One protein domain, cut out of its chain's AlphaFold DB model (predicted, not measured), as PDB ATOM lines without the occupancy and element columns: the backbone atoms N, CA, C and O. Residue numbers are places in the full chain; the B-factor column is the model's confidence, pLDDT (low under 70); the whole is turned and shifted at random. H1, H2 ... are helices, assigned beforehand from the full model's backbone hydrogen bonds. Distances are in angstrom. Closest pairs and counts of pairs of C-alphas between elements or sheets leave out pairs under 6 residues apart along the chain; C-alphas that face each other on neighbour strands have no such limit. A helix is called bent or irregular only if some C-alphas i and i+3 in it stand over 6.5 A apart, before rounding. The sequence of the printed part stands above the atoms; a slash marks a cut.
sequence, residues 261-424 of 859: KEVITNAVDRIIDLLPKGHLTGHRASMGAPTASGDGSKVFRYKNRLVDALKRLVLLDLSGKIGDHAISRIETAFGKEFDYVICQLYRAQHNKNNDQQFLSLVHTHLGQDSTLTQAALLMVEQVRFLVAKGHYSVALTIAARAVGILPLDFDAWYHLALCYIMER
ATOM      1  N   LYS A 261      14.126  13.968  34.232       88.00
ATOM      2  CA  LYS A 261      14.850  13.208  33.214       88.00
ATOM      3  C   LYS A 261      14.754  13.832  31.825       88.00
ATOM      4  O   LYS A 261      15.769  13.972  31.161       88.00
ATOM      5  N   GLU A 262      13.563  14.261  31.411       89.06
ATOM      6  CA  GLU A 262      13.356  14.903  30.106       89.06
ATOM      7  C   GLU A 262      14.165  16.199  29.974       89.06
ATOM      8  O   GLU A 262      14.802  16.437  28.948       89.06
ATOM      9  N   VAL A 263      14.197  17.023  31.027       89.12
ATOM     10  CA  VAL A 263      14.969  18.273  31.035       89.12
ATOM     11  C   VAL A 263      16.472  17.986  30.972       89.12
ATOM     12  O   VAL A 263      17.179  18.676  30.235       89.12
ATOM     13  N   ILE A 264      16.946  16.952  31.677       91.06
ATOM     14  CA  ILE A 264      18.349  16.513  31.638       91.06
ATOM     15  C   ILE A 264      18.715  15.987  30.246       91.06
ATOM     16  O   ILE A 264      19.731  16.408  29.698       91.06
ATOM     17  N   THR A 265      17.887  15.138  29.632       92.69
ATOM     18  CA  THR A 265      18.111  14.639  28.263       92.69
ATOM     19  C   THR A 265      18.175  15.789  27.258       92.69
ATOM     20  O   THR A 265      19.115  15.874  26.473       92.69
ATOM     21  N   ASN A 266      17.256  16.756  27.352       92.31
ATOM     22  CA  ASN A 266      17.281  17.947  26.502       92.31
ATOM     23  C   ASN A 266      18.528  18.818  26.750       92.31
ATOM     24  O   ASN A 266      19.043  19.455  25.832       92.31
ATOM     25  N   ALA A 267      19.020  18.889  27.991       92.38
ATOM     26  CA  ALA A 267      20.263  19.585  28.319       92.38
ATOM     27  C   ALA A 267      21.492  18.883  27.722       92.38
ATOM     28  O   ALA A 267      22.386  19.559  27.214       92.38
ATOM     29  N   VAL A 268      21.505  17.548  27.739       94.62
ATOM     30  CA  VAL A 268      22.524  16.717  27.088       94.62
ATOM     31  C   VAL A 268      22.547  16.972  25.583       94.62
ATOM     32  O   VAL A 268      23.619  17.251  25.051       94.62
ATOM     33  N   ASP A 269      21.392  16.985  24.915       94.62
ATOM     34  CA  ASP A 269      21.314  17.258  23.474       94.62
ATOM     35  C   ASP A 269      21.892  18.638  23.119       94.62
ATOM     36  O   ASP A 269      22.746  18.748  22.238       94.62
ATOM     37  N   ARG A 270      21.531  19.682  23.882       93.75
ATOM     38  CA  ARG A 270      22.075  21.042  23.689       93.75
ATOM     39  C   ARG A 270      23.590  21.114  23.878       93.75
ATOM     40  O   ARG A 270      24.265  21.867  23.177       93.75
ATOM     41  N   ILE A 271      24.133  20.369  24.842       95.19
ATOM     42  CA  ILE A 271      25.581  20.292  25.067       95.19
ATOM     43  C   ILE A 271      26.268  19.580  23.898       95.19
ATOM     44  O   ILE A 271      27.310  20.052  23.436       95.19
ATOM     45  N   ILE A 272      25.682  18.486  23.403       95.62
ATOM     46  CA  ILE A 272      26.213  17.712  22.274       95.62
ATOM     47  C   ILE A 272      26.269  18.570  21.005       95.62
ATOM     48  O   ILE A 272      27.303  18.597  20.337       95.62
ATOM     49  N   ASP A 273      25.222  19.351  20.729       94.06
ATOM     50  CA  ASP A 273      25.174  20.258  19.575       94.06
ATOM     51  C   ASP A 273      26.303  21.321  19.601       94.06
ATOM     52  O   ASP A 273      26.726  21.816  18.554       94.06
ATOM     53  N   LEU A 274      26.846  21.653  20.783       94.50
ATOM     54  CA  LEU A 274      27.946  22.612  20.962       94.50
ATOM     55  C   LEU A 274      29.337  21.978  21.144       94.50
ATOM     56  O   LEU A 274      30.311  22.722  21.303       94.50
ATOM     57  N   LEU A 275      29.484  20.648  21.062       93.62
ATOM     58  CA  LEU A 275      30.784  19.967  21.193       93.62
ATOM     59  C   LEU A 275      31.895  20.538  20.290       93.62
ATOM     60  O   LEU A 275      32.996  20.766  20.806       93.62
ATOM     61  N   PRO A 276      31.653  20.889  19.007       91.75
ATOM     62  CA  PRO A 276      32.683  21.501  18.158       91.75
ATOM     63  C   PRO A 276      33.246  22.818  18.720       91.75
ATOM     64  O   PRO A 276      34.419  23.151  18.520       91.75
ATOM     65  N   LYS A 277      32.429  23.562  19.475       90.00
ATOM     66  CA  LYS A 277      32.806  24.813  20.147       90.00
ATOM     67  C   LYS A 277      33.288  24.602  21.591       90.00
ATOM     68  O   LYS A 277      33.634  25.574  22.259       90.00
ATOM     69  N   GLY A 278      33.371  23.360  22.077       87.88
ATOM     70  CA  GLY A 278      33.718  23.036  23.467       87.88
ATOM     71  C   GLY A 278      35.064  23.603  23.928       87.88
ATOM     72  O   GLY A 278      35.187  24.043  25.071       87.88
ATOM     73  N   HIS A 279      36.042  23.712  23.026       87.12
ATOM     74  CA  HIS A 279      37.360  24.295  23.305       87.12
ATOM     75  C   HIS A 279      37.316  25.755  23.812       87.12
ATOM     76  O   HIS A 279      38.266  26.208  24.448       87.12
ATOM     77  N   LEU A 280      36.222  26.490  23.565       88.06
ATOM     78  CA  LEU A 280      36.024  27.861  24.050       88.06
ATOM     79  C   LEU A 280      35.664  27.926  25.543       88.06
ATOM     80  O   LEU A 280      35.857  28.966  26.168       88.06
ATOM     81  N   THR A 281      35.186  26.823  26.129       88.31
ATOM     82  CA  THR A 281      34.700  26.774  27.523       88.31
ATOM     83  C   THR A 281      35.793  26.695  28.585       88.31
ATOM     84  O   THR A 281      35.514  26.827  29.776       88.31
ATOM     85  N   GLY A 282      37.047  26.516  28.170       86.12
ATOM     86  CA  GLY A 282      38.155  26.295  29.088       86.12
ATOM     87  C   GLY A 282      38.408  24.841  29.429       86.12
ATOM     88  O   GLY A 282      37.714  23.939  28.972       86.12
ATOM     89  N   HIS A 283      39.432  24.624  30.246       86.12
ATOM     90  CA  HIS A 283      39.912  23.310  30.672       86.12
ATOM     91  C   HIS A 283      40.300  23.354  32.157       86.12
ATOM     92  O   HIS A 283      40.169  24.386  32.826       86.12
ATOM     93  N   ARG A 284      40.735  22.218  32.705       85.81
ATOM     94  CA  ARG A 284      41.234  22.128  34.081       85.81
ATOM     95  C   ARG A 284      42.715  22.445  34.132       85.81
ATOM     96  O   ARG A 284      43.481  21.863  33.371       85.81
ATOM     97  N   ALA A 285      43.124  23.285  35.080       83.56
ATOM     98  CA  ALA A 285      44.533  23.636  35.262       83.56
ATOM     99  C   ALA A 285      45.419  22.408  35.552       83.56
ATOM    100  O   ALA A 285      46.576  22.370  35.146       83.56
ATOM    101  N   SER A 286      44.865  21.356  36.162       84.31
ATOM    102  CA  SER A 286      45.564  20.094  36.441       84.31
ATOM    103  C   SER A 286      45.935  19.256  35.215       84.31
ATOM    104  O   SER A 286      46.652  18.260  35.349       84.31
ATOM    105  N   MET A 287      45.454  19.632  34.028       83.06
ATOM    106  CA  MET A 287      45.822  19.010  32.753       83.06
ATOM    107  C   MET A 287      47.026  19.697  32.089       83.06
ATOM    108  O   MET A 287      47.549  19.174  31.111       83.06
ATOM    109  N   GLY A 288      47.491  20.833  32.621       82.81
ATOM    110  CA  GLY A 288      48.595  21.599  32.045       82.81
ATOM    111  C   GLY A 288      48.198  22.410  30.807       82.81
ATOM    112  O   GLY A 288      47.021  22.662  30.545       82.81
ATOM    113  N   ALA A 289      49.204  22.874  30.063       80.94
ATOM    114  CA  ALA A 289      49.004  23.747  28.907       80.94
ATOM    115  C   ALA A 289      48.375  22.994  27.710       80.94
ATOM    116  O   ALA A 289      48.583  21.790  27.571       80.94
ATOM    117  N   PRO A 290      47.646  23.679  26.803       79.25
ATOM    118  CA  PRO A 290      47.115  23.050  25.596       79.25
ATOM    119  C   PRO A 290      48.232  22.530  24.706       79.25
ATOM    120  O   PRO A 290      49.072  23.304  24.246       79.25
ATOM    121  N   THR A 291      48.143  21.258  24.348       81.81
ATOM    122  CA  THR A 291      49.055  20.618  23.402       81.81
ATOM    123  C   THR A 291      48.294  20.074  22.207       81.81
ATOM    124  O   THR A 291      47.068  19.957  22.239       81.81
ATOM    125  N   ALA A 292      49.012  19.808  21.122       80.50
ATOM    126  CA  ALA A 292      48.480  19.206  19.910       80.50
ATOM    127  C   ALA A 292      49.560  18.331  19.274       80.50
ATOM    128  O   ALA A 292      50.752  18.604  19.431       80.50
ATOM    129  N   SER A 293      49.131  17.318  18.531       72.88
ATOM    130  CA  SER A 293      49.984  16.469  17.703       72.88
ATOM    131  C   SER A 293      49.225  15.983  16.470       72.88
ATOM    132  O   SER A 293      47.996  15.860  16.511       72.88
ATOM    133  N   GLY A 294      49.954  15.747  15.376       63.06
ATOM    134  CA  GLY A 294      49.409  15.355  14.072       63.06
ATOM    135  C   GLY A 294      48.575  16.462  13.419       63.06
ATOM    136  O   GLY A 294      49.075  17.240  12.611       63.06
ATOM    137  N   ASP A 295      47.310  16.551  13.818       60.69
ATOM    138  CA  ASP A 295      46.209  17.165  13.056       60.69
ATOM    139  C   ASP A 295      46.004  18.646  13.401       60.69
ATOM    140  O   ASP A 295      45.073  19.295  12.929       60.69
ATOM    141  N   GLY A 296      46.816  19.175  14.320       66.75
ATOM    142  CA  GLY A 296      46.654  20.515  14.891       66.75
ATOM    143  C   GLY A 296      45.481  20.653  15.875       66.75
ATOM    144  O   GLY A 296      45.387  21.673  16.564       66.75
ATOM    145  N   SER A 297      44.620  19.635  16.001       75.50
ATOM    146  CA  SER A 297      43.579  19.563  17.033       75.50
ATOM    147  C   SER A 297      44.212  19.544  18.419       75.50
ATOM    148  O   SER A 297      44.921  18.613  18.790       75.50
ATOM    149  N   LYS A 298      43.947  20.589  19.205       82.69
ATOM    150  CA  LYS A 298      44.432  20.675  20.585       82.69
ATOM    151  C   LYS A 298      43.673  19.706  21.485       82.69
ATOM    152  O   LYS A 298      42.473  19.508  21.300       82.69
ATOM    153  N   VAL A 299      44.331  19.220  22.537       83.31
ATOM    154  CA  VAL A 299      43.740  18.367  23.586       83.31
ATOM    155  C   VAL A 299      42.420  18.942  24.128       83.31
ATOM    156  O   VAL A 299      41.482  18.195  24.401       83.31
ATOM    157  N   PHE A 300      42.282  20.273  24.196       84.00
ATOM    158  CA  PHE A 300      41.066  20.943  24.683       84.00
ATOM    159  C   PHE A 300      39.847  20.841  23.769       84.00
ATOM    160  O   PHE A 300      38.741  21.166  24.200       84.00
ATOM    161  N   ARG A 301      40.001  20.365  22.528       88.25
ATOM    162  CA  ARG A 301      38.841  19.958  21.724       88.25
ATOM    163  C   ARG A 301      38.040  18.875  22.454       88.25
ATOM    164  O   ARG A 301      36.817  18.910  22.434       88.25
ATOM    165  N   TYR A 302      38.740  17.989  23.161       89.62
ATOM    166  CA  TYR A 302      38.172  16.821  23.831       89.62
ATOM    167  C   TYR A 302      38.122  16.958  25.357       89.62
ATOM    168  O   TYR A 302      37.179  16.495  25.990       89.62
ATOM    169  N   LYS A 303      39.129  17.601  25.960       88.56
ATOM    170  CA  LYS A 303      39.214  17.855  27.406       88.56
ATOM    171  C   LYS A 303      38.855  19.311  27.711       88.56
ATOM    172  O   LYS A 303      39.720  20.185  27.694       88.56
ATOM    173  N   ASN A 304      37.582  19.584  27.978       91.69
ATOM    174  CA  ASN A 304      37.095  20.931  28.277       91.69
ATOM    175  C   ASN A 304      35.938  20.921  29.290       91.69
ATOM    176  O   ASN A 304      35.393  19.869  29.623       91.69
ATOM    177  N   ARG A 305      35.559  22.108  29.777       91.38
ATOM    178  CA  ARG A 305      34.498  22.272  30.785       91.38
ATOM    179  C   ARG A 305      33.107  21.891  30.271       91.38
ATOM    180  O   ARG A 305      32.263  21.494  31.068       91.38
ATOM    181  N   LEU A 306      32.875  21.956  28.958       94.31
ATOM    182  CA  LEU A 306      31.643  21.459  28.342       94.31
ATOM    183  C   LEU A 306      31.517  19.933  28.492       94.31
ATOM    184  O   LEU A 306      30.467  19.436  28.891       94.31
ATOM    185  N   VAL A 307      32.601  19.196  28.237       94.19
ATOM    186  CA  VAL A 307      32.653  17.739  28.441       94.19
ATOM    187  C   VAL A 307      32.566  17.386  29.928       94.19
ATOM    188  O   VAL A 307      31.915  16.405  30.280       94.19
ATOM    189  N   ASP A 308      33.144  18.197  30.817       93.06
ATOM    190  CA  ASP A 308      32.961  18.028  32.266       93.06
ATOM    191  C   ASP A 308      31.482  18.160  32.668       93.06
ATOM    192  O   ASP A 308      30.967  17.312  33.397       93.06
ATOM    193  N   ALA A 309      30.773  19.169  32.151       93.75
ATOM    194  CA  ALA A 309      29.338  19.339  32.385       93.75
ATOM    195  C   ALA A 309      28.518  18.158  31.834       93.75
ATOM    196  O   ALA A 309      27.600  17.681  32.502       93.75
ATOM    197  N   LEU A 310      28.883  17.633  30.659       95.19
ATOM    198  CA  LEU A 310      28.253  16.442  30.085       95.19
ATOM    199  C   LEU A 310      28.428  15.213  30.991       95.19
ATOM    200  O   LEU A 310      27.451  14.533  31.301       95.19
ATOM    201  N   LYS A 311      29.656  14.956  31.466       93.31
ATOM    202  CA  LYS A 311      29.937  13.878  32.431       93.31
ATOM    203  C   LYS A 311      29.093  14.035  33.690       93.31
ATOM    204  O   LYS A 311      28.528  13.059  34.173       93.31
ATOM    205  N   ARG A 312      29.002  15.262  34.211       92.69
ATOM    206  CA  ARG A 312      28.249  15.558  35.429       92.69
ATOM    207  C   ARG A 312      26.771  15.219  35.289       92.69
ATOM    208  O   ARG A 312      26.231  14.626  36.214       92.69
ATOM    209  N   LEU A 313      26.150  15.545  34.152       91.94
ATOM    210  CA  LEU A 313      24.752  15.201  33.861       91.94
ATOM    211  C   LEU A 313      24.535  13.691  33.768       91.94
ATOM    212  O   LEU A 313      23.569  13.183  34.330       91.94
ATOM    213  N   VAL A 314      25.436  12.969  33.097       91.44
ATOM    214  CA  VAL A 314      25.335  11.507  32.959       91.44
ATOM    215  C   VAL A 314      25.488  10.803  34.310       91.44
ATOM    216  O   VAL A 314      24.758   9.856  34.577       91.44
ATOM    217  N   LEU A 315      26.352  11.310  35.195       89.12
ATOM    218  CA  LEU A 315      26.536  10.785  36.557       89.12
ATOM    219  C   LEU A 315      25.319  10.985  37.477       89.12
ATOM    220  O   LEU A 315      25.261  10.383  38.544       89.12
ATOM    221  N   LEU A 316      24.354  11.835  37.108       86.94
ATOM    222  CA  LEU A 316      23.101  11.955  37.864       86.94
ATOM    223  C   LEU A 316      22.139  10.790  37.578       86.94
ATOM    224  O   LEU A 316      21.233  10.548  38.373       86.94
ATOM    225  N   ASP A 317      22.319  10.072  36.466       85.12
ATOM    226  CA  ASP A 317      21.451   8.969  36.057       85.12
ATOM    227  C   ASP A 317      21.974   7.612  36.546       85.12
ATOM    228  O   ASP A 317      22.989   7.101  36.072       85.12
ATOM    229  N   LEU A 318      21.223   6.964  37.442       79.94
ATOM    230  CA  LEU A 318      21.520   5.598  37.889       79.94
ATOM    231  C   LEU A 318      21.216   4.526  36.841       79.94
ATOM    232  O   LEU A 318      21.740   3.416  36.938       79.94
ATOM    233  N   SER A 319      20.328   4.801  35.885       81.44
ATOM    234  CA  SER A 319      19.881   3.805  34.905       81.44
ATOM    235  C   SER A 319      20.863   3.623  33.745       81.44
ATOM    236  O   SER A 319      20.809   2.612  33.040       81.44
ATOM    237  N   GLY A 320      21.740   4.606  33.525       82.75
ATOM    238  CA  GLY A 320      22.666   4.665  32.396       82.75
ATOM    239  C   GLY A 320      22.007   4.999  31.051       82.75
ATOM    240  O   GLY A 320      22.723   5.121  30.054       82.75
ATOM    241  N   LYS A 321      20.679   5.189  31.000       87.44
ATOM    242  CA  LYS A 321      19.919   5.467  29.768       87.44
ATOM    243  C   LYS A 321      20.275   6.824  29.163       87.44
ATOM    244  O   LYS A 321      20.368   6.935  27.944       87.44
ATOM    245  N   ILE A 322      20.494   7.845  29.995       89.06
ATOM    246  CA  ILE A 322      20.922   9.175  29.535       89.06
ATOM    247  C   ILE A 322      22.309   9.080  28.887       89.06
ATOM    248  O   ILE A 322      22.549   9.696  27.850       89.06
ATOM    249  N   GLY A 323      23.200   8.256  29.447       89.19
ATOM    250  CA  GLY A 323      24.500   7.968  28.843       89.19
ATOM    251  C   GLY A 323      24.381   7.280  27.478       89.19
ATOM    252  O   GLY A 323      25.062   7.689  26.543       89.19
ATOM    253  N   ASP A 324      23.479   6.302  27.323       91.69
ATOM    254  CA  ASP A 324      23.278   5.622  26.032       91.69
ATOM    255  C   ASP A 324      22.737   6.584  24.969       91.69
ATOM    256  O   ASP A 324      23.181   6.567  23.821       91.69
ATOM    257  N   HIS A 325      21.780   7.432  25.362       93.19
ATOM    258  CA  HIS A 325      21.224   8.472  24.499       93.19
ATOM    259  C   HIS A 325      22.317   9.439  24.043       93.19
ATOM    260  O   HIS A 325      22.444   9.702  22.849       93.19
ATOM    261  N   ALA A 326      23.160   9.898  24.974       93.75
ATOM    262  CA  ALA A 326      24.283  10.775  24.669       93.75
ATOM    263  C   ALA A 326      25.266  10.130  23.676       93.75
ATOM    264  O   ALA A 326      25.670  10.773  22.710       93.75
ATOM    265  N   ILE A 327      25.621   8.857  23.880       94.31
ATOM    266  CA  ILE A 327      26.543   8.121  23.002       94.31
ATOM    267  C   ILE A 327      25.951   7.979  21.596       94.31
ATOM    268  O   ILE A 327      26.583   8.400  20.629       94.31
ATOM    269  N   SER A 328      24.710   7.496  21.482       94.75
ATOM    270  CA  SER A 328      24.006   7.350  20.198       94.75
ATOM    271  C   SER A 328      23.893   8.684  19.446       94.75
ATOM    272  O   SER A 328      24.113   8.773  18.234       94.75
ATOM    273  N   ARG A 329      23.608   9.774  20.168       94.56
ATOM    274  CA  ARG A 329      23.526  11.118  19.588       94.56
ATOM    275  C   ARG A 329      24.883  11.612  19.074       94.56
ATOM    276  O   ARG A 329      24.926  12.215  18.004       94.56
ATOM    277  N   ILE A 330      25.979  11.345  19.786       95.19
ATOM    278  CA  ILE A 330      27.334  11.712  19.337       95.19
ATOM    279  C   ILE A 330      27.735  10.897  18.103       95.19
ATOM    280  O   ILE A 330      28.197  11.482  17.122       95.19
ATOM    281  N   GLU A 331      27.512   9.580  18.114       94.00
ATOM    282  CA  GLU A 331      27.829   8.695  16.985       94.00
ATOM    283  C   GLU A 331      27.071   9.104  15.715       94.00
ATOM    284  O   GLU A 331      27.642   9.153  14.625       94.00
ATOM    285  N   THR A 332      25.789   9.458  15.852       94.62
ATOM    286  CA  THR A 332      24.958   9.894  14.718       94.62
ATOM    287  C   THR A 332      25.314  11.291  14.208       94.62
ATOM    288  O   THR A 332      25.248  11.523  13.001       94.62
ATOM    289  N   ALA A 333      25.684  12.224  15.090       92.69
ATOM    290  CA  ALA A 333      25.966  13.609  14.711       92.69
ATOM    291  C   ALA A 333      27.391  13.822  14.177       92.69
ATOM    292  O   ALA A 333      27.580  14.608  13.250       92.69
ATOM    293  N   PHE A 334      28.385  13.139  14.751       92.12
ATOM    294  CA  PHE A 334      29.805  13.415  14.501       92.12
ATOM    295  C   PHE A 334      30.616  12.186  14.065       92.12
ATOM    296  O   PHE A 334      31.816  12.297  13.799       92.12
ATOM    297  N   GLY A 335      30.000  11.002  13.984       89.06
ATOM    298  CA  GLY A 335      30.714   9.766  13.678       89.06
ATOM    299  C   GLY A 335      31.812   9.498  14.709       89.06
ATOM    300  O   GLY A 335      31.535   9.423  15.901       89.06
ATOM    301  N   LYS A 336      33.064   9.387  14.243       85.88
ATOM    302  CA  LYS A 336      34.235   9.051  15.078       85.88
ATOM    303  C   LYS A 336      35.011  10.248  15.631       85.88
ATOM    304  O   LYS A 336      36.003  10.091  16.348       85.88
ATOM    305  N   GLU A 337      34.585  11.465  15.290       87.38
ATOM    306  CA  GLU A 337      35.321  12.683  15.634       87.38
ATOM    307  C   GLU A 337      35.446  12.888  17.151       87.38
ATOM    308  O   GLU A 337      36.395  13.512  17.602       87.38
ATOM    309  N   PHE A 338      34.514  12.352  17.946       91.56
ATOM    310  CA  PHE A 338      34.479  12.514  19.402       91.56
ATOM    311  C   PHE A 338      34.526  11.176  20.167       91.56
ATOM    312  O   PHE A 338      34.024  11.104  21.290       91.56
ATOM    313  N   ASP A 339      35.183  10.129  19.636       92.38
ATOM    314  CA  ASP A 339      35.304   8.830  20.337       92.38
ATOM    315  C   ASP A 339      35.943   8.960  21.730       92.38
ATOM    316  O   ASP A 339      35.584   8.224  22.643       92.38
ATOM    317  N   TYR A 340      36.845   9.926  21.955       92.25
ATOM    318  CA  TYR A 340      37.345  10.186  23.313       92.25
ATOM    319  C   TYR A 340      36.227  10.603  24.275       92.25
ATOM    320  O   TYR A 340      36.210  10.163  25.421       92.25
ATOM    321  N   VAL A 341      35.277  11.430  23.832       93.12
ATOM    322  CA  VAL A 341      34.137  11.831  24.668       93.12
ATOM    323  C   VAL A 341      33.258  10.615  24.950       93.12
ATOM    324  O   VAL A 341      32.931  10.382  26.107       93.12
ATOM    325  N   ILE A 342      32.976   9.780  23.945       94.06
ATOM    326  CA  ILE A 342      32.245   8.511  24.117       94.06
ATOM    327  C   ILE A 342      32.949   7.606  25.143       94.06
ATOM    328  O   ILE A 342      32.323   7.103  26.074       94.06
ATOM    329  N   CYS A 343      34.271   7.473  25.042       92.44
ATOM    330  CA  CYS A 343      35.103   6.738  25.991       92.44
ATOM    331  C   CYS A 343      34.947   7.255  27.434       92.44
ATOM    332  O   CYS A 343      34.918   6.466  28.379       92.44
ATOM    333  N   GLN A 344      34.827   8.571  27.619       91.12
ATOM    334  CA  GLN A 344      34.554   9.166  28.926       91.12
ATOM    335  C   GLN A 344      33.127   8.891  29.419       91.12
ATOM    336  O   GLN A 344      32.928   8.731  30.622       91.12
ATOM    337  N   LEU A 345      32.142   8.823  28.520       91.88
ATOM    338  CA  LEU A 345      30.760   8.495  28.873       91.88
ATOM    339  C   LEU A 345      30.622   7.042  29.326       91.88
ATOM    340  O   LEU A 345      29.975   6.797  30.340       91.88
ATOM    341  N   TYR A 346      31.308   6.099  28.670       91.00
ATOM    342  CA  TYR A 346      31.341   4.705  29.124       91.00
ATOM    343  C   TYR A 346      31.870   4.556  30.553       91.00
ATOM    344  O   TYR A 346      31.372   3.703  31.285       91.00
ATOM    345  N   ARG A 347      32.839   5.394  30.951       88.06
ATOM    346  CA  ARG A 347      33.359   5.463  32.328       88.06
ATOM    347  C   ARG A 347      32.367   6.083  33.311       88.06
ATOM    348  O   ARG A 347      32.383   5.731  34.478       88.06
ATOM    349  N   ALA A 348      31.554   7.036  32.862       86.12
ATOM    350  CA  ALA A 348      30.630   7.778  33.716       86.12
ATOM    351  C   ALA A 348      29.296   7.047  33.964       86.12
ATOM    352  O   ALA A 348      28.563   7.418  34.874       86.12
ATOM    353  N   GLN A 349      28.946   6.047  33.151       85.94
ATOM    354  CA  GLN A 349      27.681   5.326  33.288       85.94
ATOM    355  C   GLN A 349      27.662   4.406  34.517       85.94
ATOM    356  O   GLN A 349      28.528   3.551  34.696       85.94
ATOM    357  N   HIS A 350      26.603   4.522  35.318       81.44
ATOM    358  CA  HIS A 350      26.327   3.606  36.421       81.44
ATOM    359  C   HIS A 350      25.591   2.338  35.951       81.44
ATOM    360  O   HIS A 350      24.944   2.319  34.904       81.44
ATOM    361  N   ASN A 351      25.681   1.263  36.747       76.12
ATOM    362  CA  ASN A 351      24.921   0.009  36.604       76.12
ATOM    363  C   ASN A 351      25.080  -0.770  35.282       76.12
ATOM    364  O   ASN A 351      24.390  -1.768  35.076       76.12
ATOM    365  N   LYS A 352      26.052  -0.420  34.432       80.31
ATOM    366  CA  LYS A 352      26.433  -1.201  33.246       80.31
ATOM    367  C   LYS A 352      27.915  -1.539  33.227       80.31
ATOM    368  O   LYS A 352      28.762  -0.683  33.455       80.31
ATOM    369  N   ASN A 353      28.224  -2.795  32.915       84.94
ATOM    370  CA  ASN A 353      29.599  -3.186  32.643       84.94
ATOM    371  C   ASN A 353      29.942  -2.860  31.184       84.94
ATOM    372  O   ASN A 353      29.605  -3.613  30.269       84.94
ATOM    373  N   ASN A 354      30.624  -1.735  30.995       86.62
ATOM    374  CA  ASN A 354      31.016  -1.224  29.687       86.62
ATOM    375  C   ASN A 354      32.440  -1.630  29.273       86.62
ATOM    376  O   ASN A 354      32.920  -1.164  28.241       86.62
ATOM    377  N   ASP A 355      33.124  -2.501  30.025       87.75
ATOM    378  CA  ASP A 355      34.543  -2.823  29.809       87.75
ATOM    379  C   ASP A 355      34.824  -3.302  28.371       87.75
ATOM    380  O   ASP A 355      35.776  -2.859  27.727       87.75
ATOM    381  N   GLN A 356      33.971  -4.179  27.827       90.06
ATOM    382  CA  GLN A 356      34.124  -4.692  26.459       90.06
ATOM    383  C   GLN A 356      33.855  -3.621  25.397       90.06
ATOM    384  O   GLN A 356      34.570  -3.561  24.398       90.06
ATOM    385  N   GLN A 357      32.841  -2.776  25.605       90.12
ATOM    386  CA  GLN A 357      32.499  -1.694  24.676       90.12
ATOM    387  C   GLN A 357      33.613  -0.645  24.642       90.12
ATOM    388  O   GLN A 357      34.063  -0.260  23.565       90.12
ATOM    389  N   PHE A 358      34.129  -0.281  25.815       92.19
ATOM    390  CA  PHE A 358      35.291   0.584  25.979       92.19
ATOM    391  C   PHE A 358      36.514   0.040  25.226       92.19
ATOM    392  O   PHE A 358      37.102   0.748  24.411       92.19
ATOM    393  N   LEU A 359      36.875  -1.232  25.435       92.19
ATOM    394  CA  LEU A 359      38.033  -1.834  24.765       92.19
ATOM    395  C   LEU A 359      37.835  -1.948  23.250       92.19
ATOM    396  O   LEU A 359      38.776  -1.702  22.495       92.19
ATOM    397  N   SER A 360      36.625  -2.287  22.799       93.19
ATOM    398  CA  SER A 360      36.278  -2.357  21.376       93.19
ATOM    399  C   SER A 360      36.407  -0.992  20.695       93.19
ATOM    400  O   SER A 360      37.008  -0.895  19.622       93.19
ATOM    401  N   LEU A 361      35.921   0.072  21.344       92.50
ATOM    402  CA  LEU A 361      36.036   1.451  20.868       92.50
ATOM    403  C   LEU A 361      37.508   1.861  20.731       92.50
ATOM    404  O   LEU A 361      37.936   2.280  19.656       92.50
ATOM    405  N   VAL A 362      38.299   1.676  21.796       91.88
ATOM    406  CA  VAL A 362      39.731   2.007  21.805       91.88
ATOM    407  C   VAL A 362      40.471   1.220  20.721       91.88
ATOM    408  O   VAL A 362      41.216   1.804  19.940       91.88
ATOM    409  N   HIS A 363      40.238  -0.090  20.615       92.50
ATOM    410  CA  HIS A 363      40.885  -0.930  19.607       92.50
ATOM    411  C   HIS A 363      40.530  -0.504  18.178       92.50
ATOM    412  O   HIS A 363      41.418  -0.370  17.335       92.50
ATOM    413  N   THR A 364      39.247  -0.249  17.913       91.81
ATOM    414  CA  THR A 364      38.759   0.156  16.589       91.81
ATOM    415  C   THR A 364      39.338   1.505  16.168       91.81
ATOM    416  O   THR A 364      39.724   1.662  15.010       91.81
ATOM    417  N   HIS A 365      39.427   2.466  17.093       89.69
ATOM    418  CA  HIS A 365      39.995   3.785  16.814       89.69
ATOM    419  C   HIS A 365      41.508   3.702  16.565       89.69
ATOM    420  O   HIS A 365      41.997   4.165  15.536       89.69
ATOM    421  N   LEU A 366      42.247   3.034  17.458       88.56
ATOM    422  CA  LEU A 366      43.703   2.891  17.345       88.56
ATOM    423  C   LEU A 366      44.142   2.062  16.129       88.56
ATOM    424  O   LEU A 366      45.267   2.231  15.656       88.56
ATOM    425  N   GLY A 367      43.284   1.163  15.637       85.81
ATOM    426  CA  GLY A 367      43.528   0.378  14.427       85.81
ATOM    427  C   GLY A 367      43.432   1.184  13.130       85.81
ATOM    428  O   GLY A 367      44.020   0.780  12.130       85.81
ATOM    429  N   GLN A 368      42.715   2.311  13.138       81.56
ATOM    430  CA  GLN A 368      42.592   3.204  11.985       81.56
ATOM    431  C   GLN A 368      43.631   4.321  12.057       81.56
ATOM    432  O   GLN A 368      44.493   4.411  11.186       81.56
ATOM    433  N   ASP A 369      43.602   5.098  13.142       75.44
ATOM    434  CA  ASP A 369      44.381   6.323  13.261       75.44
ATOM    435  C   ASP A 369      45.196   6.331  14.561       75.44
ATOM    436  O   ASP A 369      44.692   6.583  15.653       75.44
ATOM    437  N   SER A 370      46.493   6.033  14.455       75.19
ATOM    438  CA  SER A 370      47.341   5.793  15.636       75.19
ATOM    439  C   SER A 370      48.260   6.949  16.043       75.19
ATOM    440  O   SER A 370      48.949   6.843  17.058       75.19
ATOM    441  N   THR A 371      48.284   8.039  15.271       77.50
ATOM    442  CA  THR A 371      49.169   9.203  15.474       77.50
ATOM    443  C   THR A 371      48.427  10.491  15.840       77.50
ATOM    444  O   THR A 371      49.072  11.504  16.103       77.50
ATOM    445  N   LEU A 372      47.091  10.467  15.873       84.75
ATOM    446  CA  LEU A 372      46.271  11.642  16.176       84.75
ATOM    447  C   LEU A 372      46.342  12.003  17.664       84.75
ATOM    448  O   LEU A 372      46.584  11.158  18.532       84.75
ATOM    449  N   THR A 373      46.003  13.254  17.980       86.00
ATOM    450  CA  THR A 373      45.881  13.712  19.376       86.00
ATOM    451  C   THR A 373      44.860  12.872  20.154       86.00
ATOM    452  O   THR A 373      45.120  12.473  21.288       86.00
ATOM    453  N   GLN A 374      43.722  12.543  19.541       89.44
ATOM    454  CA  GLN A 374      42.681  11.716  20.157       89.44
ATOM    455  C   GLN A 374      43.167  10.297  20.481       89.44
ATOM    456  O   GLN A 374      42.866   9.779  21.556       89.44
ATOM    457  N   ALA A 375      43.971   9.700  19.596       89.12
ATOM    458  CA  ALA A 375      44.548   8.378  19.796       89.12
ATOM    459  C   ALA A 375      45.435   8.338  21.048       89.12
ATOM    460  O   ALA A 375      45.302   7.435  21.870       89.12
ATOM    461  N   ALA A 376      46.278   9.355  21.250       90.50
ATOM    462  CA  ALA A 376      47.101   9.460  22.452       90.50
ATOM    463  C   ALA A 376      46.256   9.603  23.730       90.50
ATOM    464  O   ALA A 376      46.559   8.970  24.740       90.50
ATOM    465  N   LEU A 377      45.164  10.374  23.685       91.75
ATOM    466  CA  LEU A 377      44.249  10.488  24.822       91.75
ATOM    467  C   LEU A 377      43.568   9.152  25.150       91.75
ATOM    468  O   LEU A 377      43.483   8.787  26.319       91.75
ATOM    469  N   LEU A 378      43.131   8.400  24.135       93.50
ATOM    470  CA  LEU A 378      42.566   7.058  24.309       93.50
ATOM    471  C   LEU A 378      43.602   6.062  24.853       93.50
ATOM    472  O   LEU A 378      43.269   5.250  25.712       93.50
ATOM    473  N   MET A 379      44.865   6.157  24.423       94.06
ATOM    474  CA  MET A 379      45.959   5.362  24.995       94.06
ATOM    475  C   MET A 379      46.152   5.660  26.485       94.06
ATOM    476  O   MET A 379      46.340   4.729  27.263       94.06
ATOM    477  N   VAL A 380      46.058   6.924  26.917       93.31
ATOM    478  CA  VAL A 380      46.128   7.278  28.348       93.31
ATOM    479  C   VAL A 380      44.969   6.654  29.137       93.31
ATOM    480  O   VAL A 380      45.185   6.145  30.235       93.31
ATOM    481  N   GLU A 381      43.754   6.618  28.585       92.94
ATOM    482  CA  GLU A 381      42.629   5.919  29.232       92.94
ATOM    483  C   GLU A 381      42.842   4.399  29.281       92.94
ATOM    484  O   GLU A 381      42.536   3.757  30.286       92.94
ATOM    485  N   GLN A 382      43.438   3.809  28.242       93.88
ATOM    486  CA  GLN A 382      43.828   2.399  28.250       93.88
ATOM    487  C   GLN A 382      44.902   2.105  29.312       93.88
ATOM    488  O   GLN A 382      44.855   1.068  29.972       93.88
ATOM    489  N   VAL A 383      45.854   3.020  29.516       94.75
ATOM    490  CA  VAL A 383      46.861   2.927  30.585       94.75
ATOM    491  C   VAL A 383      46.192   2.949  31.955       94.75
ATOM    492  O   VAL A 383      46.495   2.087  32.777       94.75
ATOM    493  N   ARG A 384      45.239   3.864  32.191       92.31
ATOM    494  CA  ARG A 384      44.444   3.897  33.434       92.31
ATOM    495  C   ARG A 384      43.746   2.563  33.695       92.31
ATOM    496  O   ARG A 384      43.878   2.016  34.789       92.31
ATOM    497  N   PHE A 385      43.091   2.008  32.675       92.69
ATOM    498  CA  PHE A 385      42.441   0.700  32.758       92.69
ATOM    499  C   PHE A 385      43.420  -0.413  33.160       92.69
ATOM    500  O   PHE A 385      43.153  -1.188  34.077       92.69
ATOM    501  N   LEU A 386      44.588  -0.479  32.517       93.50
ATOM    502  CA  LEU A 386      45.598  -1.499  32.814       93.50
ATOM    503  C   LEU A 386      46.207  -1.339  34.211       93.50
ATOM    504  O   LEU A 386      46.440  -2.343  34.885       93.50
ATOM    505  N   VAL A 387      46.425  -0.101  34.666       91.81
ATOM    506  CA  VAL A 387      46.891   0.196  36.028       91.81
ATOM    507  C   VAL A 387      45.854  -0.255  37.057       91.81
ATOM    508  O   VAL A 387      46.221  -0.933  38.011       91.81
ATOM    509  N   ALA A 388      44.563   0.011  36.832       89.00
ATOM    510  CA  ALA A 388      43.487  -0.465  37.707       89.00
ATOM    511  C   ALA A 388      43.409  -2.004  37.785       89.00
ATOM    512  O   ALA A 388      42.972  -2.556  38.796       89.00
ATOM    513  N   LYS A 389      43.864  -2.705  36.741       89.25
ATOM    514  CA  LYS A 389      43.966  -4.173  36.689       89.25
ATOM    515  C   LYS A 389      45.295  -4.734  37.205       89.25
ATOM    516  O   LYS A 389      45.439  -5.951  37.269       89.25
ATOM    517  N   GLY A 390      46.256  -3.886  37.569       89.38
ATOM    518  CA  GLY A 390      47.578  -4.306  38.045       89.38
ATOM    519  C   GLY A 390      48.551  -4.752  36.946       89.38
ATOM    520  O   GLY A 390      49.596  -5.323  37.245       89.38
ATOM    521  N   HIS A 391      48.245  -4.505  35.668       93.25
ATOM    522  CA  HIS A 391      49.106  -4.860  34.534       93.25
ATOM    523  C   HIS A 391      50.050  -3.708  34.160       93.25
ATOM    524  O   HIS A 391      49.948  -3.113  33.083       93.25
ATOM    525  N   TYR A 392      50.980  -3.383  35.059       93.38
ATOM    526  CA  TYR A 392      51.830  -2.194  34.937       93.38
ATOM    527  C   TYR A 392      52.835  -2.266  33.774       93.38
ATOM    528  O   TYR A 392      53.075  -1.256  33.115       93.38
ATOM    529  N   SER A 393      53.356  -3.451  33.448       93.31
ATOM    530  CA  SER A 393      54.355  -3.633  32.384       93.31
ATOM    531  C   SER A 393      53.811  -3.312  30.990       93.31
ATOM    532  O   SER A 393      54.456  -2.615  30.206       93.31
ATOM    533  N   VAL A 394      52.590  -3.763  30.690       95.31
ATOM    534  CA  VAL A 394      51.888  -3.446  29.438       95.31
ATOM    535  C   VAL A 394      51.490  -1.972  29.428       95.31
ATOM    536  O   VAL A 394      51.711  -1.284  28.430       95.31
ATOM    537  N   ALA A 395      50.986  -1.465  30.557       95.69
ATOM    538  CA  ALA A 395      50.632  -0.058  30.713       95.69
ATOM    539  C   ALA A 395      51.828   0.859  30.409       95.69
ATOM    540  O   ALA A 395      51.683   1.831  29.673       95.69
ATOM    541  N   LEU A 396      53.027   0.496  30.870       95.94
ATOM    542  CA  LEU A 396      54.255   1.248  30.634       95.94
ATOM    543  C   LEU A 396      54.564   1.417  29.140       95.94
ATOM    544  O   LEU A 396      54.882   2.518  28.693       95.94
ATOM    545  N   THR A 397      54.439   0.347  28.350       95.06
ATOM    546  CA  THR A 397      54.711   0.414  26.901       95.06
ATOM    547  C   THR A 397      53.735   1.324  26.158       95.06
ATOM    548  O   THR A 397      54.126   2.037  25.232       95.06
ATOM    549  N   ILE A 398      52.472   1.345  26.590       94.81
ATOM    550  CA  ILE A 398      51.426   2.175  25.988       94.81
ATOM    551  C   ILE A 398      51.606   3.631  26.425       94.81
ATOM    552  O   ILE A 398      51.516   4.532  25.594       94.81
ATOM    553  N   ALA A 399      51.937   3.864  27.698       95.62
ATOM    554  CA  ALA A 399      52.213   5.193  28.231       95.62
ATOM    555  C   ALA A 399      53.397   5.856  27.512       95.62
ATOM    556  O   ALA A 399      53.302   7.012  27.106       95.62
ATOM    557  N   ALA A 400      54.480   5.109  27.268       94.81
ATOM    558  CA  ALA A 400      55.632   5.607  26.518       94.81
ATOM    559  C   ALA A 400      55.253   6.001  25.078       94.81
ATOM    560  O   ALA A 400      55.689   7.039  24.579       94.81
ATOM    561  N   ARG A 401      54.385   5.217  24.421       93.31
ATOM    562  CA  ARG A 401      53.854   5.559  23.093       93.31
ATOM    563  C   ARG A 401      52.986   6.818  23.129       93.31
ATOM    564  O   ARG A 401      53.127   7.661  22.247       93.31
ATOM    565  N   ALA A 402      52.130   6.967  24.139       92.88
ATOM    566  CA  ALA A 402      51.285   8.149  24.302       92.88
ATOM    567  C   ALA A 402      52.123   9.427  24.483       92.88
ATOM    568  O   ALA A 402      51.842  10.432  23.833       92.88
ATOM    569  N   VAL A 403      53.191   9.369  25.288       93.50
ATOM    570  CA  VAL A 403      54.156  10.471  25.449       93.50
ATOM    571  C   VAL A 403      54.890  10.775  24.141       93.50
ATOM    572  O   VAL A 403      55.076  11.941  23.804       93.50
ATOM    573  N   GLY A 404      55.249   9.753  23.358       91.12
ATOM    574  CA  GLY A 404      55.840   9.947  22.032       91.12
ATOM    575  C   GLY A 404      54.940  10.734  21.069       91.12
ATOM    576  O   GLY A 404      55.445  11.477  20.231       91.12
ATOM    577  N   ILE A 405      53.613  10.611  21.205       90.25
ATOM    578  CA  ILE A 405      52.642  11.383  20.416       90.25
ATOM    579  C   ILE A 405      52.413  12.769  21.034       90.25
ATOM    580  O   ILE A 405      52.364  13.756  20.302       90.25
ATOM    581  N   LEU A 406      52.283  12.859  22.363       90.12
ATOM    582  CA  LEU A 406      52.014  14.093  23.109       90.12
ATOM    583  C   LEU A 406      53.150  14.432  24.099       90.12
ATOM    584  O   LEU A 406      52.960  14.350  25.314       90.12
ATOM    585  N   PRO A 407      54.318  14.895  23.617       90.12
ATOM    586  CA  PRO A 407      55.489  15.134  24.466       90.12
ATOM    587  C   PRO A 407      55.363  16.365  25.371       90.12
ATOM    588  O   PRO A 407      56.184  16.557  26.259       90.12
ATOM    589  N   LEU A 408      54.367  17.223  25.155       89.50
ATOM    590  CA  LEU A 408      54.127  18.411  25.978       89.50
ATOM    591  C   LEU A 408      52.954  18.223  26.955       89.50
ATOM    592  O   LEU A 408      52.638  19.146  27.704       89.50
ATOM    593  N   ASP A 409      52.238  17.093  26.893       90.75
ATOM    594  CA  ASP A 409      51.008  16.882  27.665       90.75
ATOM    595  C   ASP A 409      51.324  16.379  29.073       90.75
ATOM    596  O   ASP A 409      51.963  15.343  29.247       90.75
ATOM    597  N   PHE A 410      50.846  17.094  30.093       91.75
ATOM    598  CA  PHE A 410      51.115  16.730  31.482       91.75
ATOM    599  C   PHE A 410      50.532  15.359  31.844       91.75
ATOM    600  O   PHE A 410      51.168  14.582  32.554       91.75
ATOM    601  N   ASP A 411      49.323  15.050  31.367       90.62
ATOM    602  CA  ASP A 411      48.609  13.832  31.755       90.62
ATOM    603  C   ASP A 411      49.297  12.577  31.195       90.62
ATOM    604  O   ASP A 411      49.414  11.582  31.911       90.62
ATOM    605  N   ALA A 412      49.816  12.630  29.964       92.62
ATOM    606  CA  ALA A 412      50.602  11.546  29.372       92.62
ATOM    607  C   ALA A 412      51.869  11.230  30.191       92.62
ATOM    608  O   ALA A 412      52.092  10.077  30.573       92.62
ATOM    609  N   TRP A 413      52.659  12.255  30.531       95.19
ATOM    610  CA  TRP A 413      53.863  12.102  31.356       95.19
ATOM    611  C   TRP A 413      53.548  11.634  32.780       95.19
ATOM    612  O   TRP A 413      54.259  10.786  33.319       95.19
ATOM    613  N   TYR A 414      52.464  12.135  33.379       94.81
ATOM    614  CA  TYR A 414      52.022  11.730  34.714       94.81
ATOM    615  C   TYR A 414      51.764  10.219  34.790       94.81
ATOM    616  O   TYR A 414      52.243   9.555  35.708       94.81
ATOM    617  N   HIS A 415      51.039   9.657  33.817       94.56
ATOM    618  CA  HIS A 415      50.740   8.222  33.809       94.56
ATOM    619  C   HIS A 415      51.977   7.375  33.504       94.56
ATOM    620  O   HIS A 415      52.120   6.299  34.078       94.56
ATOM    621  N   LEU A 416      52.903   7.867  32.672       96.81
ATOM    622  CA  LEU A 416      54.191   7.206  32.459       96.81
ATOM    623  C   LEU A 416      55.006   7.134  33.760       96.81
ATOM    624  O   LEU A 416      55.490   6.061  34.123       96.81
ATOM    625  N   ALA A 417      55.103   8.248  34.494       96.56
ATOM    626  CA  ALA A 417      55.776   8.290  35.789       96.56
ATOM    627  C   ALA A 417      55.109   7.335  36.789       96.56
ATOM    628  O   ALA A 417      55.797   6.553  37.444       96.56
ATOM    629  N   LEU A 418      53.774   7.329  36.852       95.38
ATOM    630  CA  LEU A 418      53.021   6.414  37.709       95.38
ATOM    631  C   LEU A 418      53.311   4.940  37.383       95.38
ATOM    632  O   LEU A 418      53.556   4.156  38.299       95.38
ATOM    633  N   CYS A 419      53.344   4.562  36.101       96.06
ATOM    634  CA  CYS A 419      53.701   3.204  35.684       96.06
ATOM    635  C   CYS A 419      55.120   2.817  36.130       96.06
ATOM    636  O   CYS A 419      55.306   1.712  36.635       96.06
ATOM    637  N   TYR A 420      56.106   3.716  36.013       96.69
ATOM    638  CA  TYR A 420      57.461   3.457  36.518       96.69
ATOM    639  C   TYR A 420      57.506   3.280  38.042       96.69
ATOM    640  O   TYR A 420      58.214   2.394  38.527       96.69
ATOM    641  N   ILE A 421      56.732   4.068  38.799       95.56
ATOM    642  CA  ILE A 421      56.631   3.934  40.263       95.56
ATOM    643  C   ILE A 421      56.037   2.568  40.637       95.56
ATOM    644  O   ILE A 421      56.562   1.892  41.525       95.56
ATOM    645  N   MET A 422      54.972   2.140  39.951       94.06
ATOM    646  CA  MET A 422      54.323   0.849  40.218       94.06
ATOM    647  C   MET A 422      55.204  -0.347  39.828       94.06
ATOM    648  O   MET A 422      55.241  -1.337  40.552       94.06
ATOM    649  N   GLU A 423      55.999  -0.225  38.764       94.19
ATOM    650  CA  GLU A 423      57.035  -1.199  38.370       94.19
ATOM    651  C   GLU A 423      58.303  -1.140  39.250       94.19
ATOM    652  O   GLU A 423      59.285  -1.826  38.965       94.19
ATOM    653  N   ARG A 424      58.313  -0.328  40.320       94.00
ATOM    654  CA  ARG A 424      59.448  -0.140  41.248       94.00
ATOM    655  C   ARG A 424      60.732   0.380  40.577       94.00
ATOM    656  O   ARG A 424      61.828   0.210  41.108       94.00
TER     657      ARG A 424
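What this domain is: This is residues 261 to 424 of the 859 residues of the protein "CIC11C00000002988" of [Candida] intermedia (UniProt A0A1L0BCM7). Eight helices, H1 and H3 to H9, make an up-and-down bundle, each running against the one before it, drawn out from H1 at one end of the longest axis to H8 and H9 at the other, with H5 and H7 in the middle. The short helix H2 and the long link of residues 282 to 304 lie near one end of the bundle's helices, where H1 ends and H3 begins. The printed part has 164 residues with nine named helices, H1 to H9 in chain order, and no named strand; the class is all helix. It is compact, with a radius of gyration of the C-alphas of 15.6 A, and spans 49 by 33 by 30 A.

How they stand to each other: H1, residues 261 to 273, and H2, residues 275 to 281, meet only through their link. H3, residues 305 to 314, touches H2 at a steep tilt of 62 degrees, the closest C-alphas being those of Gly 278 and Leu 306, 5.5 A apart. H4, residues 321 to 334, touches H1, closest at the C-alphas of Thr 265 and Ile 322, 6.3 A. H5, residues 339 to 348, forms a hairpin with H4, opposite ways at a shallow tilt of 2 degrees. H6, residues 355 to 368, forms a hairpin with H5, closest at the C-alphas of Cys 343 and Phe 358, 6.2 A. H7, residues 373 to 388, touches H5 with residues 374 to 378 alone; the C-alphas of Tyr 340 and Leu 378 are closest, 6.2 A. H8, residues 392 to 405, forms a hairpin with H7, closest at the C-alphas of Ala 376 and Ala 402, 4.8 A. H9, residues 410 to 422, touches H8 at a shallow tilt of 24 degrees in a further hairpin, closest at the C-alphas of Ala 399 and Leu 416, 5.1 A. H1 and H9 are apart. Every O i to N i+4 pair is within hydrogen-bond range in H1, H3, H4, H5, H7, H8 and H9; in H6 9 of 10 are, and in H2 0 of 3, beside 3 of 4 O i to N i+3 pairs.

Where its parts are: H1 begins at C-alpha 261, (14.850, 13.208, 33.214), and is 18.5 A long. H2 is irregular, with C-alphas 276 and 279 7.5 A apart. H7 is the longest, 23.3 A, from C-alpha 373 at (45.881, 13.712, 19.376). H6 is 20.5 A long, H8 19.9 A and H4 19.8 A. H9 ends at C-alpha 422, (54.323, 0.849, 40.218).

The domain as a whole: The C-alphas of Glu 262 and Arg 424 are the two farthest apart, 49.7 A. The printed part has no cut. The link from H2 to H3 is long, with 23 residues. The mean pLDDT of the printed part is 89.6, and residues 294 to 296 are under 70.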